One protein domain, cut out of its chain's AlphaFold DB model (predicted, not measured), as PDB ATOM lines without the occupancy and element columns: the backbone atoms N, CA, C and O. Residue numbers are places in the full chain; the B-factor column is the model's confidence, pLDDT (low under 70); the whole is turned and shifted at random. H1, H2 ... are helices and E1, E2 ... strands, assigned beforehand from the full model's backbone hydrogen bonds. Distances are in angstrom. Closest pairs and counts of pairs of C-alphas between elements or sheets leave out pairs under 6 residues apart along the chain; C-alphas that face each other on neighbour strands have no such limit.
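AT A GLANCE: This is residues 63 to 168 of the 170 residues of an uncharacterized protein of Desulfurivibrio sp (UniProt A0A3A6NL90). Expect little regular structure: long loops join four short helices, and the antiparallel hairpin of E1 and E2 makes one end of the length. The 106 printed residues run H1, H2, H3, E1, E2, H4; the class is mixed, with 29 residues in named elements. The whole, 49 by 31 by 25 A, is only just compact, close to loose, with a radius of gyration of the C-alphas of 15.2 A.

HOW THE PARTS SIT: Look from H1, residues 63 to 69, to H2, residues 82 to 87, close but not clearly touching: their closest C-alphas, 69 and 82, are 5.3 A apart. In both, every O i to N i+4 pair is within hydrogen-bond range. In the hairpin of E1, residues 117 to 120, and E2, residues 125 to 128, find N 118 and O 127 within hydrogen-bond range at 2.8 A.

IN THESE COORDINATES: Find C-alpha 63 at (150.082, 136.136, 161.123), where H1 begins its 9.8 A. H3 holds residues 111 to 114; H4, residues 163 to 166, ends with C-alpha 166 at (137.535, 151.339, 156.992).

THE WHOLE: The printed part has no cut; residues 129 to 162 form a long link. Residues 142 to 168, among others, have pLDDT under 70.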
ATOM      1  N   ALA A  63     151.183 137.090 161.002       82.62
ATOM      2  CA  ALA A  63     150.082 136.136 161.123       82.62
ATOM      3  C   ALA A  63     148.847 136.735 161.824       82.62
ATOM      4  O   ALA A  63     147.718 136.435 161.435       82.62
ATOM      5  N   ASP A  64     149.033 137.623 162.808       76.50
ATOM      6  CA  ASP A  64     147.925 138.323 163.465       76.50
ATOM      7  C   ASP A  64     147.228 139.286 162.493       76.50
ATOM      8  O   ASP A  64     145.998 139.387 162.486       76.50
ATOM      9  N   CYS A  65     148.008 139.988 161.665       78.75
ATOM     10  CA  CYS A  65     147.496 140.915 160.660       78.75
ATOM     11  C   CYS A  65     146.643 140.168 159.626       78.75
ATOM     12  O   CYS A  65     145.476 140.511 159.416       78.75
ATOM     13  N   ARG A  66     147.174 139.096 159.027       81.94
ATOM     14  CA  ARG A  66     146.447 138.304 158.018       81.94
ATOM     15  C   ARG A  66     145.267 137.540 158.598       81.94
ATOM     16  O   ARG A  66     144.202 137.520 157.988       81.94
ATOM     17  N   GLY A  67     145.408 137.008 159.811       78.50
ATOM     18  CA  GLY A  67     144.335 136.290 160.499       78.50
ATOM     19  C   GLY A  67     143.066 137.126 160.699       78.50
ATOM     20  O   GLY A  67     141.976 136.567 160.765       78.50
ATOM     21  N   CYS A  68     143.191 138.457 160.764       75.12
ATOM     22  CA  CYS A  68     142.052 139.373 160.758       75.12
ATOM     23  C   CYS A  68     141.679 139.828 159.339       75.12
ATOM     24  O   CYS A  68     140.519 139.764 158.942       75.12
ATOM     25  N   HIS A  69     142.664 140.276 158.558       77.06
ATOM     26  CA  HIS A  69     142.426 140.985 157.301       77.06
ATOM     27  C   HIS A  69     142.225 140.096 156.063       77.06
ATOM     28  O   HIS A  69     141.964 140.623 154.980       77.06
ATOM     29  N   GLU A  70     142.331 138.774 156.189       83.62
ATOM     30  CA  GLU A  70     142.049 137.817 155.109       83.62
ATOM     31  C   GLU A  70     140.817 136.943 155.392       83.62
ATOM     32  O   GLU A  70     140.245 136.371 154.465       83.62
ATOM     33  N   ASP A  71     140.340 136.897 156.641       82.81
ATOM     34  CA  ASP A  71     139.183 136.094 157.050       82.81
ATOM     35  C   ASP A  71     137.896 136.936 157.081       82.81
ATOM     36  O   ASP A  71     137.401 137.346 158.132       82.81
ATOM     37  N   LEU A  72     137.323 137.197 155.903       82.00
ATOM     38  CA  LEU A  72     136.064 137.950 155.780       82.00
ATOM     39  C   LEU A  72     134.839 137.182 156.295       82.00
ATOM     40  O   LEU A  72     133.795 137.788 156.525       82.00
ATOM     41  N   VAL A  73     134.948 135.863 156.481       84.12
ATOM     42  CA  VAL A  73     133.870 135.065 157.080       84.12
ATOM     43  C   VAL A  73     133.777 135.385 158.567       84.12
ATOM     44  O   VAL A  73     132.686 135.595 159.096       84.12
ATOM     45  N   ARG A  74     134.928 135.463 159.236       73.69
ATOM     46  CA  ARG A  74     135.027 135.804 160.654       73.69
ATOM     47  C   ARG A  74     134.952 137.305 160.920       73.69
ATOM     48  O   ARG A  74     134.435 137.698 161.965       73.69
ATOM     49  N   PHE A  75     135.425 138.129 159.987       73.69
ATOM     50  CA  PHE A  75     135.441 139.590 160.082       73.69
ATOM     51  C   PHE A  75     134.682 140.252 158.915       73.69
ATOM     52  O   PHE A  75     135.264 141.007 158.129       73.69
ATOM     53  N   PRO A  76     133.357 140.029 158.797       74.00
ATOM     54  CA  PRO A  76     132.567 140.521 157.664       74.00
ATOM     55  C   PRO A  76     132.483 142.054 157.594       74.00
ATOM     56  O   PRO A  76     132.253 142.613 156.524       74.00
ATOM     57  N   MET A  77     132.729 142.754 158.706       69.56
ATOM     58  CA  MET A  77     132.767 144.220 158.756       69.56
ATOM     59  C   MET A  77     133.938 144.842 157.983       69.56
ATOM     60  O   MET A  77     133.945 146.052 157.773       69.56
ATOM     61  N   LEU A  78     134.942 144.057 157.576       69.94
ATOM     62  CA  LEU A  78     136.078 144.577 156.813       69.94
ATOM     63  C   LEU A  78     135.742 144.849 155.342       69.94
ATOM     64  O   LEU A  78     136.491 145.600 154.721       69.94
ATOM     65  N   ALA A  79     134.638 144.296 154.818       71.38
ATOM     66  CA  ALA A  79     134.122 144.415 153.443       71.38
ATOM     67  C   ALA A  79     135.044 143.909 152.310       71.38
ATOM     68  O   ALA A  79     134.557 143.419 151.294       71.38
ATOM     69  N   ALA A  80     136.362 143.981 152.479       79.06
ATOM     70  CA  ALA A  80     137.373 143.494 151.554       79.06
ATOM     71  C   ALA A  80     138.633 143.068 152.318       79.06
ATOM     72  O   ALA A  80     138.908 143.563 153.414       79.06
ATOM     73  N   THR A  81     139.406 142.160 151.719       82.06
ATOM     74  CA  THR A  81     140.698 141.730 152.269       82.06
ATOM     75  C   THR A  81     141.711 142.874 152.246       82.06
ATOM     76  O   THR A  81     141.576 143.804 151.447       82.06
ATOM     77  N   ASN A  82     142.764 142.799 153.067       74.88
ATOM     78  CA  ASN A  82     143.822 143.824 153.055       74.88
ATOM     79  C   ASN A  82     144.451 144.011 151.675       74.88
ATOM     80  O   ASN A  82     144.657 145.140 151.242       74.88
ATOM     81  N   VAL A  83     144.717 142.906 150.972       76.56
ATOM     82  CA  VAL A  83     145.265 142.938 149.608       76.56
ATOM     83  C   VAL A  83     144.367 143.772 148.697       76.56
ATOM     84  O   VAL A  83     144.838 144.686 148.024       76.56
ATOM     85  N   ASN A  84     143.057 143.527 148.738       79.75
ATOM     86  CA  ASN A  84     142.109 144.267 147.916       79.75
ATOM     87  C   ASN A  84     142.021 145.742 148.323       79.75
ATOM     88  O   ASN A  84     141.965 146.591 147.441       79.75
ATOM     89  N   LYS A  85     142.060 146.062 149.622       78.81
ATOM     90  CA  LYS A  85     142.071 147.453 150.102       78.81
ATOM     91  C   LYS A  85     143.315 148.225 149.657       78.81
ATOM     92  O   LYS A  85     143.189 149.372 149.259       78.81
ATOM     93  N   HIS A  86     144.497 147.612 149.649       80.38
ATOM     94  CA  HIS A  86     145.711 148.284 149.166       80.38
ATOM     95  C   HIS A  86     145.756 148.410 147.642       80.38
ATOM     96  O   HIS A  86     146.137 149.460 147.132       80.38
ATOM     97  N   HIS A  87     145.303 147.400 146.891       84.75
ATOM     98  CA  HIS A  87     145.121 147.537 145.436       84.75
ATOM     99  C   HIS A  87     144.158 148.673 145.091       84.75
ATOM    100  O   HIS A  87     144.274 149.320 144.052       84.75
ATOM    101  N   GLN A  88     143.217 148.925 145.994       84.56
ATOM    102  CA  GLN A  88     142.280 150.017 145.904       84.56
ATOM    103  C   GLN A  88     142.898 151.406 146.175       84.56
ATOM    104  O   GLN A  88     142.207 152.406 146.005       84.56
ATOM    105  N   LEU A  89     144.170 151.505 146.541       81.50
ATOM    106  CA  LEU A  89     144.849 152.793 146.698       81.50
ATOM    107  C   LEU A  89     145.714 153.150 145.493       81.50
ATOM    108  O   LEU A  89     146.115 154.297 145.369       81.50
ATOM    109  N   VAL A  90     146.001 152.205 144.591       86.94
ATOM    110  CA  VAL A  90     146.869 152.460 143.431       86.94
ATOM    111  C   VAL A  90     146.306 153.600 142.581       86.94
ATOM    112  O   VAL A  90     145.165 153.535 142.122       86.94
ATOM    113  N   GLY A  91     147.128 154.627 142.352       87.44
ATOM    114  CA  GLY A  91     146.743 155.851 141.643       87.44
ATOM    115  C   GLY A  91     146.203 156.977 142.535       87.44
ATOM    116  O   GLY A  91     146.120 158.112 142.066       87.44
ATOM    117  N   ASP A  92     145.889 156.701 143.803       86.94
ATOM    118  CA  ASP A  92     145.476 157.715 144.773       86.94
ATOM    119  C   ASP A  92     146.697 158.350 145.467       86.94
ATOM    120  O   ASP A  92     147.744 157.704 145.617       86.94
ATOM    121  N   PRO A  93     146.588 159.618 145.909       86.19
ATOM    122  CA  PRO A  93     147.643 160.266 146.670       86.19
ATOM    123  C   PRO A  93     147.803 159.621 148.047       86.19
ATOM    124  O   PRO A  93     146.833 159.303 148.741       86.19
ATOM    125  N   ILE A  94     149.050 159.498 148.469       80.81
ATOM    126  CA  ILE A  94     149.444 158.974 149.763       80.81
ATOM    127  C   ILE A  94     149.144 160.031 150.817       80.81
ATOM    128  O   ILE A  94     149.723 161.116 150.840       80.81
ATOM    129  N   VAL A  95     148.185 159.715 151.685       74.69
ATOM    130  CA  VAL A  95     147.731 160.615 152.757       74.69
ATOM    131  C   VAL A  95     148.510 160.376 154.053       74.69
ATOM    132  O   VAL A  95     148.632 161.278 154.878       74.69
ATOM    133  N   LEU A  96     149.032 159.161 154.246       66.94
ATOM    134  CA  LEU A  96     149.713 158.745 155.468       66.94
ATOM    135  C   LEU A  96     151.207 158.554 155.208       66.94
ATOM    136  O   LEU A  96     151.574 157.738 154.376       66.94
ATOM    137  N   THR A  97     152.061 159.216 155.994       56.22
ATOM    138  CA  THR A  97     153.525 158.997 155.989       56.22
ATOM    139  C   THR A  97     153.921 157.580 156.407       56.22
ATOM    140  O   THR A  97     155.067 157.181 156.260       56.22
ATOM    141  N   THR A  98     152.994 156.814 156.990       55.66
ATOM    142  CA  THR A  98     153.225 155.426 157.403       55.66
ATOM    143  C   THR A  98     152.933 154.428 156.287       55.66
ATOM    144  O   THR A  98     152.675 153.269 156.566       55.66
ATOM    145  N   ALA A  99     152.873 154.845 155.027       63.50
ATOM    146  CA  ALA A  99     152.661 153.922 153.925       63.50
ATOM    147  C   ALA A  99     153.144 154.553 152.629       63.50
ATOM    148  O   ALA A  99     152.609 155.599 152.276       63.50
ATOM    149  N   PRO A 100     153.979 153.890 151.819       66.94
ATOM    150  CA  PRO A 100     155.053 152.914 152.083       66.94
ATOM    151  C   PRO A 100     156.306 153.563 152.725       66.94
ATOM    152  O   PRO A 100     156.343 154.782 152.850       66.94
ATOM    153  N   PRO A 101     157.334 152.797 153.158       69.19
ATOM    154  CA  PRO A 101     158.587 153.394 153.631       69.19
ATOM    155  C   PRO A 101     159.260 154.213 152.522       69.19
ATOM    156  O   PRO A 101     159.167 153.849 151.351       69.19
ATOM    157  N   ASP A 102     159.952 155.282 152.922       74.69
ATOM    158  CA  ASP A 102     160.718 156.177 152.040       74.69
ATOM    159  C   ASP A 102     159.877 156.935 150.997       74.69
ATOM    160  O   ASP A 102     160.367 157.273 149.921       74.69
ATOM    161  N   VAL A 103     158.611 157.202 151.327       78.94
ATOM    162  CA  VAL A 103     157.649 157.887 150.460       78.94
ATOM    163  C   VAL A 103     157.037 159.084 151.182       78.94
ATOM    164  O   VAL A 103     156.690 159.014 152.365       78.94
ATOM    165  N   GLU A 104     156.903 160.194 150.461       81.75
ATOM    166  CA  GLU A 104     156.387 161.450 151.002       81.75
ATOM    167  C   GLU A 104     154.863 161.581 150.804       81.75
ATOM    168  O   GLU A 104     154.309 161.145 149.788       81.75
ATOM    169  N   PRO A 105     154.137 162.230 151.735       81.75
ATOM    170  CA  PRO A 105     152.727 162.541 151.536       81.75
ATOM    171  C   PRO A 105     152.492 163.347 150.258       81.75
ATOM    172  O   PRO A 105     153.159 164.348 149.997       81.75
ATOM    173  N   GLY A 106     151.485 162.943 149.490       80.88
ATOM    174  CA  GLY A 106     151.162 163.528 148.189       80.88
ATOM    175  C   GLY A 106     151.786 162.801 146.996       80.88
ATOM    176  O   GLY A 106     151.339 163.042 145.874       80.88
ATOM    177  N   GLU A 107     152.735 161.886 147.212       86.50
ATOM    178  CA  GLU A 107     153.140 160.928 146.176       86.50
ATOM    179  C   GLU A 107     151.989 159.966 145.842       86.50
ATOM    180  O   GLU A 107     151.012 159.857 146.581       86.50
ATOM    181  N   VAL A 108     152.058 159.294 144.694       89.00
ATOM    182  CA  VAL A 108     150.984 158.417 144.202       89.00
ATOM    183  C   VAL A 108     151.298 156.975 144.563       89.00
ATOM    184  O   VAL A 108     152.397 156.515 144.282       89.00
ATOM    185  N   TYR A 109     150.334 156.236 145.118       85.62
ATOM    186  CA  TYR A 109     150.501 154.803 145.370       85.62
ATOM    187  C   TYR A 109     150.781 154.025 144.076       85.62
ATOM    188  O   TYR A 109     149.943 153.969 143.172       85.62
ATOM    189  N   GLU A 110     151.925 153.343 144.038       88.50
ATOM    190  CA  GLU A 110     152.331 152.438 142.967       88.50
ATOM    191  C   GLU A 110     152.375 150.979 143.431       88.50
ATOM    192  O   GLU A 110     152.619 150.667 144.598       88.50
ATOM    193  N   CYS A 111     152.205 150.052 142.485       88.06
ATOM    194  CA  CYS A 111     152.254 148.617 142.765       88.06
ATOM    195  C   CYS A 111     153.595 148.192 143.386       88.06
ATOM    196  O   CYS A 111     153.620 147.352 144.284       88.06
ATOM    197  N   LEU A 112     154.707 148.776 142.924       88.81
ATOM    198  CA  LEU A 112     156.064 148.376 143.318       88.81
ATOM    199  C   LEU A 112     156.397 148.682 144.780       88.81
ATOM    200  O   LEU A 112     157.298 148.064 145.344       88.81
ATOM    201  N   PHE A 113     155.635 149.562 145.421       84.00
ATOM    202  CA  PHE A 113     155.789 149.836 146.841       84.00
ATOM    203  C   PHE A 113     155.468 148.624 147.719       84.00
ATOM    204  O   PHE A 113     156.172 148.332 148.688       84.00
ATOM    205  N   CYS A 114     154.421 147.887 147.352       81.62
ATOM    206  CA  CYS A 114     154.051 146.637 148.007       81.62
ATOM    207  C   CYS A 114     154.681 145.422 147.320       81.62
ATOM    208  O   CYS A 114     154.863 144.391 147.963       81.62
ATOM    209  N   HIS A 115     155.057 145.555 146.048       88.75
ATOM    210  CA  HIS A 115     155.580 144.478 145.220       88.75
ATOM    211  C   HIS A 115     157.004 144.767 144.727       88.75
ATOM    212  O   HIS A 115     157.202 145.036 143.539       88.75
ATOM    213  N   PRO A 116     158.015 144.730 145.616       88.31
ATOM    214  CA  PRO A 116     159.379 145.048 145.227       88.31
ATOM    215  C   PRO A 116     159.900 144.046 144.194       88.31
ATOM    216  O   PRO A 116     159.594 142.851 144.251       88.31
ATOM    217  N   ALA A 117     160.725 144.528 143.267       92.44
ATOM    218  CA  ALA A 117     161.511 143.660 142.403       92.44
ATOM    219  C   ALA A 117     162.670 143.067 143.217       92.44
ATOM    220  O   ALA A 117     163.538 143.791 143.701       92.44
ATOM    221  N   VAL A 118     162.675 141.749 143.372       92.38
ATOM    222  CA  VAL A 118     163.690 140.986 144.096       92.38
ATOM    223  C   VAL A 118     164.481 140.171 143.085       92.38
ATOM    224  O   VAL A 118     163.919 139.628 142.132       92.38
ATOM    225  N   TRP A 119     165.794 140.117 143.255       95.00
ATOM    226  CA  TRP A 119     166.643 139.263 142.436       95.00
ATOM    227  C   TRP A 119     166.425 137.789 142.811       95.00
ATOM    228  O   TRP A 119     166.464 137.447 143.991       95.00
ATOM    229  N   ASP A 120     166.166 136.938 141.817       93.75
ATOM    230  CA  ASP A 120     166.024 135.491 141.979       93.75
ATOM    231  C   ASP A 120     167.296 134.801 141.470       93.75
ATOM    232  O   ASP A 120     167.531 134.714 140.260       93.75
ATOM    233  N   ASP A 121     168.122 134.325 142.404       95.44
ATOM    234  CA  ASP A 121     169.394 133.664 142.104       95.44
ATOM    235  C   ASP A 121     169.223 132.327 141.367       95.44
ATOM    236  O   ASP A 121     170.117 131.933 140.618       95.44
ATOM    237  N   GLU A 122     168.086 131.633 141.521       94.50
ATOM    238  CA  GLU A 122     167.864 130.316 140.905       94.50
ATOM    239  C   GLU A 122     167.780 130.420 139.378       94.50
ATOM    240  O   GLU A 122     168.251 129.548 138.646       94.50
ATOM    241  N   ILE A 123     167.203 131.518 138.892       94.00
ATOM    242  CA  ILE A 123     166.953 131.750 137.464       94.00
ATOM    243  C   ILE A 123     167.632 133.010 136.919       94.00
ATOM    244  O   ILE A 123     167.466 133.329 135.744       94.00
ATOM    245  N   SER A 124     168.405 133.713 137.753       95.81
ATOM    246  CA  SER A 124     169.176 134.909 137.392       95.81
ATOM    247  C   SER A 124     168.340 136.012 136.726       95.81
ATOM    248  O   SER A 124     168.751 136.601 135.723       95.81
ATOM    249  N   VAL A 125     167.150 136.293 137.265       96.56
ATOM    250  CA  VAL A 125     166.298 137.409 136.817       96.56
ATOM    251  C   VAL A 125     165.659 138.135 137.996       96.56
ATOM    252  O   VAL A 125     165.508 137.583 139.082       96.56
ATOM    253  N   TYR A 126     165.218 139.372 137.771       95.12
ATOM    254  CA  TYR A 126     164.355 140.067 138.722       95.12
ATOM    255  C   TYR A 126     162.927 139.517 138.665       95.12
ATOM    256  O   TYR A 126     162.332 139.406 137.590       95.12
ATOM    257  N   ARG A 127     162.357 139.229 139.835       94.69
ATOM    258  CA  ARG A 127     160.954 138.862 140.022       94.69
ATOM    259  C   ARG A 127     160.254 139.858 140.926       94.69
ATOM    260  O   ARG A 127     160.798 140.312 141.923       94.69
ATOM    261  N   VAL A 128     159.015 140.173 140.588       92.75
ATOM    262  CA  VAL A 128     158.151 140.998 141.430       92.75
ATOM    263  C   VAL A 128     157.653 140.142 142.595       92.75
ATOM    264  O   VAL A 128     156.991 139.126 142.371       92.75
ATOM    265  N   SER A 129     157.966 140.534 143.833       90.12
ATOM    266  CA  SER A 129     157.452 139.839 145.013       90.12
ATOM    267  C   SER A 129     155.959 140.102 145.161       90.12
ATOM    268  O   SER A 129     155.525 141.238 145.340       90.12
ATOM    269  N   LEU A 130     155.148 139.047 145.123       87.00
ATOM    270  CA  LEU A 130     153.705 139.151 145.368       87.00
ATOM    271  C   LEU A 130     153.367 139.225 146.861       87.00
ATOM    272  O   LEU A 130     152.233 139.532 147.223       87.00
ATOM    273  N   PHE A 131     154.350 138.955 147.717       84.62
ATOM    274  CA  PHE A 131     154.210 138.978 149.159       84.62
ATOM    275  C   PHE A 131     155.038 140.113 149.763       84.62
ATOM    276  O   PHE A 131     156.212 140.298 149.428       84.62
ATOM    277  N   ARG A 132     154.429 140.838 150.698       85.31
ATOM    278  CA  ARG A 132     155.101 141.783 151.585       85.31
ATOM    279  C   ARG A 132     154.497 141.653 152.970       85.31
ATOM    280  O   ARG A 132     153.277 141.570 153.100       85.31
ATOM    281  N   ASP A 133     155.372 141.632 153.962       86.25
ATOM    282  CA  ASP A 133     155.000 141.639 155.371       86.25
ATOM    283  C   ASP A 133     154.344 142.986 155.721       86.25
ATOM    284  O   ASP A 133     154.884 144.052 155.397       86.25
ATOM    285  N   CYS A 134     153.165 142.947 156.349       82.19
ATOM    286  CA  CYS A 134     152.409 144.144 156.705       82.19
ATOM    287  C   CYS A 134     153.206 145.044 157.653       82.19
ATOM    288  O   CYS A 134     153.093 146.266 157.562       82.19
ATOM    289  N   LEU A 135     154.037 144.464 158.524       81.56
ATOM    290  CA  LEU A 135     154.805 145.195 159.531       81.56
ATOM    291  C   LEU A 135     155.930 146.046 158.935       81.56
ATOM    292  O   LEU A 135     156.446 146.929 159.613       81.56
ATOM    293  N   VAL A 136     156.278 145.841 157.658       82.56
ATOM    294  CA  VAL A 136     157.238 146.704 156.951       82.56
ATOM    295  C   VAL A 136     156.668 148.105 156.730       82.56
ATOM    296  O   VAL A 136     157.404 149.085 156.786       82.56
ATOM    297  N   CYS A 137     155.364 148.207 156.465       78.88
ATOM    298  CA  CYS A 137     154.681 149.490 156.284       78.88
ATOM    299  C   CYS A 137     153.888 149.893 157.534       78.88
ATOM    300  O   CYS A 137     153.663 151.071 157.764       78.88
ATOM    301  N   HIS A 138     153.510 148.938 158.382       77.62
ATOM    302  CA  HIS A 138     152.790 149.177 159.629       77.62
ATOM    303  C   HIS A 138     153.646 148.751 160.826       77.62
ATOM    304  O   HIS A 138     153.377 147.698 161.411       77.62
ATOM    305  N   PRO A 139     154.674 149.539 161.207       77.44
ATOM    306  CA  PRO A 139     155.561 149.179 162.301       77.44
ATOM    307  C   PRO A 139     154.782 148.868 163.574       77.44
ATOM    308  O   PRO A 139     153.754 149.492 163.854       77.44
ATOM    309  N   VAL A 140     155.287 147.924 164.362       77.00
ATOM    310  CA  VAL A 140     154.623 147.398 165.561       77.00
ATOM    311  C   VAL A 140     154.185 148.514 166.518       77.00
ATOM    312  O   VAL A 140     153.079 148.490 167.048       77.00
ATOM    313  N   GLU A 141     155.010 149.543 166.691       71.00
ATOM    314  CA  GLU A 141     154.749 150.718 167.522       71.00
ATOM    315  C   GLU A 141     153.578 151.587 167.034       71.00
ATOM    316  O   GLU A 141     152.971 152.326 167.818       71.00
ATOM    317  N   THR A 142     153.239 151.487 165.748       68.81
ATOM    318  CA  THR A 142     152.113 152.190 165.131       68.81
ATOM    319  C   THR A 142     150.820 151.388 165.205       68.81
ATOM    320  O   THR A 142     149.757 151.973 165.019       68.81
ATOM    321  N   VAL A 143     150.875 150.094 165.538       68.50
ATOM    322  CA  VAL A 143     149.723 149.184 165.637       68.50
ATOM    323  C   VAL A 143     149.396 148.932 167.113       68.50
ATOM    324  O   VAL A 143     150.163 148.320 167.847       68.50
ATOM    325  N   SER A 144     148.233 149.388 167.584       57.16
ATOM    326  CA  SER A 144     147.804 149.205 168.980       57.16
ATOM    327  C   SER A 144     146.721 148.131 169.143       57.16
ATOM    328  O   SER A 144     145.933 147.874 168.231       57.16
ATOM    329  N   GLY A 145     146.673 147.529 170.339       52.66
ATOM    330  CA  GLY A 145     145.637 146.587 170.790       52.66
ATOM    331  C   GLY A 145     146.151 145.145 170.934       52.66
ATOM    332  O   GLY A 145     146.855 144.675 170.042       52.66
ATOM    333  N   PRO A 146     145.841 144.419 172.027       42.56
ATOM    334  CA  PRO A 146     146.207 143.013 172.164       42.56
ATOM    335  C   PRO A 146     145.292 142.115 171.301       42.56
ATOM    336  O   PRO A 146     144.083 142.344 171.258       42.56
ATOM    337  N   PRO A 147     145.811 141.036 170.683       43.62
ATOM    338  CA  PRO A 147     145.078 140.170 169.737       43.62
ATOM    339  C   PRO A 147     143.884 139.398 170.319       43.62
ATOM    340  O   PRO A 147     143.250 138.609 169.620       43.62
ATOM    341  N   ARG A 148     143.605 139.546 171.616       49.47
ATOM    342  CA  ARG A 148     142.743 138.632 172.377       49.47
ATOM    343  C   ARG A 148     141.669 139.317 173.215       49.47
ATOM    344  O   ARG A 148     140.912 138.622 173.888       49.47
ATOM    345  N   MET A 149     141.570 140.645 173.192       41.22
ATOM    346  CA  MET A 149     140.473 141.317 173.882       41.22
ATOM    347  C   MET A 149     139.229 141.284 172.997       41.22
ATOM    348  O   MET A 149     139.124 141.998 172.003       41.22
ATOM    349  N   GLN A 150     138.290 140.407 173.365       39.19
ATOM    350  CA  GLN A 150     136.922 140.413 172.853       39.19
ATOM    351  C   GLN A 150     136.400 141.857 172.838       39.19
ATOM    352  O   GLN A 150     136.242 142.472 173.891       39.19
ATOM    353  N   GLY A 151     136.176 142.406 171.644       40.12
ATOM    354  CA  GLY A 151     135.642 143.758 171.468       40.12
ATOM    355  C   GLY A 151     136.663 144.897 171.361       40.12
ATOM    356  O   GLY A 151     136.228 146.037 171.232       40.12
ATOM    357  N   SER A 152     137.979 144.644 171.361       43.28
ATOM    358  CA  SER A 152     138.965 145.675 170.994       43.28
ATOM    359  C   SER A 152     139.478 145.439 169.574       43.28
ATOM    360  O   SER A 152     140.209 144.477 169.326       43.28
ATOM    361  N   ASN A 153     139.112 146.315 168.640       47.84
ATOM    362  CA  ASN A 153     139.724 146.322 167.315       47.84
ATOM    363  C   ASN A 153     141.208 146.717 167.452       47.84
ATOM    364  O   ASN A 153     141.570 147.497 168.336       47.84
ATOM    365  N   ARG A 154     142.083 146.178 166.595       59.16
ATOM    366  CA  ARG A 154     143.442 146.719 166.468       59.16
ATOM    367  C   ARG A 154     143.318 148.083 165.787       59.16
ATOM    368  O   ARG A 154     142.733 148.177 164.712       59.16
ATOM    369  N   HIS A 155     143.820 149.134 166.426       58.34
ATOM    370  CA  HIS A 155     143.771 150.501 165.900       58.34
ATOM    371  C   HIS A 155     145.193 151.012 165.726       58.34
ATOM    372  O   HIS A 155     146.025 150.815 166.611       58.34
ATOM    373  N   HIS A 156     145.492 151.706 164.632       57.38
ATOM    374  CA  HIS A 156     146.771 152.396 164.548       57.38
ATOM    375  C   HIS A 156     146.818 153.523 165.593       57.38
ATOM    376  O   HIS A 156     145.867 154.295 165.717       57.38
ATOM    377  N   LYS A 157     147.925 153.664 166.333       53.31
ATOM    378  CA  LYS A 157     148.123 154.724 167.348       53.31
ATOM    379  C   LYS A 157     148.320 156.118 166.726       53.31
ATOM    380  O   LYS A 157     148.689 157.073 167.397       53.31
ATOM    381  N   LEU A 158     148.081 156.238 165.428       54.06
ATOM    382  CA  LEU A 158     148.437 157.390 164.620       54.06
ATOM    383  C   LEU A 158     147.418 158.543 164.713       54.06
ATOM    384  O   LEU A 158     147.573 159.555 164.043       54.06
ATOM    385  N   GLY A 159     146.369 158.409 165.534       51.22
ATOM    386  CA  GLY A 159     145.358 159.458 165.719       51.22
ATOM    387  C   GLY A 159     144.454 159.691 164.503       51.22
ATOM    388  O   GLY A 159     143.717 160.673 164.476       51.22
ATOM    389  N   TYR A 160     144.492 158.803 163.505       57.34
ATOM    390  CA  TYR A 160     143.626 158.872 162.329       57.34
ATOM    391  C   TYR A 160     142.208 158.388 162.635       57.34
ATOM    392  O   TYR A 160     141.994 157.533 163.499       57.34
ATOM    393  N   SER A 161     141.228 158.928 161.907       56.09
ATOM    394  CA  SER A 161     139.856 158.436 161.999       56.09
ATOM    395  C   SER A 161     139.784 156.994 161.496       56.09
ATOM    396  O   SER A 161     140.495 156.608 160.565       56.09
ATOM    397  N   CYS A 162     138.891 156.192 162.080       57.50
ATOM    398  CA  CYS A 162     138.651 154.818 161.635       57.50
ATOM    399  C   CYS A 162     138.344 154.756 160.126       57.50
ATOM    400  O   CYS A 162     138.751 153.814 159.448       57.50
ATOM    401  N   GLY A 163     137.691 155.793 159.588       58.72
ATOM    402  CA  GLY A 163     137.369 155.913 158.170       58.72
ATOM    403  C   GLY A 163     138.584 155.893 157.242       58.72
ATOM    404  O   GLY A 163     138.493 155.357 156.143       58.72
ATOM    405  N   VAL A 164     139.763 156.328 157.697       58.97
ATOM    406  CA  VAL A 164     140.978 156.278 156.868       58.97
ATOM    407  C   VAL A 164     141.353 154.846 156.476       58.97
ATOM    408  O   VAL A 164     141.962 154.667 155.441       58.97
ATOM    409  N   CYS A 165     140.965 153.814 157.230       59.62
ATOM    410  CA  CYS A 165     141.244 152.414 156.861       59.62
ATOM    411  C   CYS A 165     139.971 151.583 156.604       59.62
ATOM    412  O   CYS A 165     140.020 150.522 155.973       59.62
ATOM    413  N   HIS A 166     138.821 152.037 157.112       60.56
ATOM    414  CA  HIS A 166     137.535 151.339 156.992       60.56
ATOM    415  C   HIS A 166     136.600 151.939 155.936       60.56
ATOM    416  O   HIS A 166     135.746 151.223 155.426       60.56
ATOM    417  N   GLU A 167     136.776 153.213 155.589       60.88
ATOM    418  CA  GLU A 167     135.979 153.950 154.598       60.88
ATOM    419  C   GLU A 167     136.809 154.312 153.360       60.88
ATOM    420  O   GLU A 167     136.335 155.062 152.511       60.88
ATOM    421  N   GLN A 168     138.029 153.771 153.219       51.34
ATOM    422  CA  GLN A 168     138.804 153.815 151.974       51.34
ATOM    423  C   GLN A 168     138.109 152.962 150.896       51.34
ATOM    424  O   GLN A 168     138.591 151.907 150.505       51.34
TER     425      GLN A 168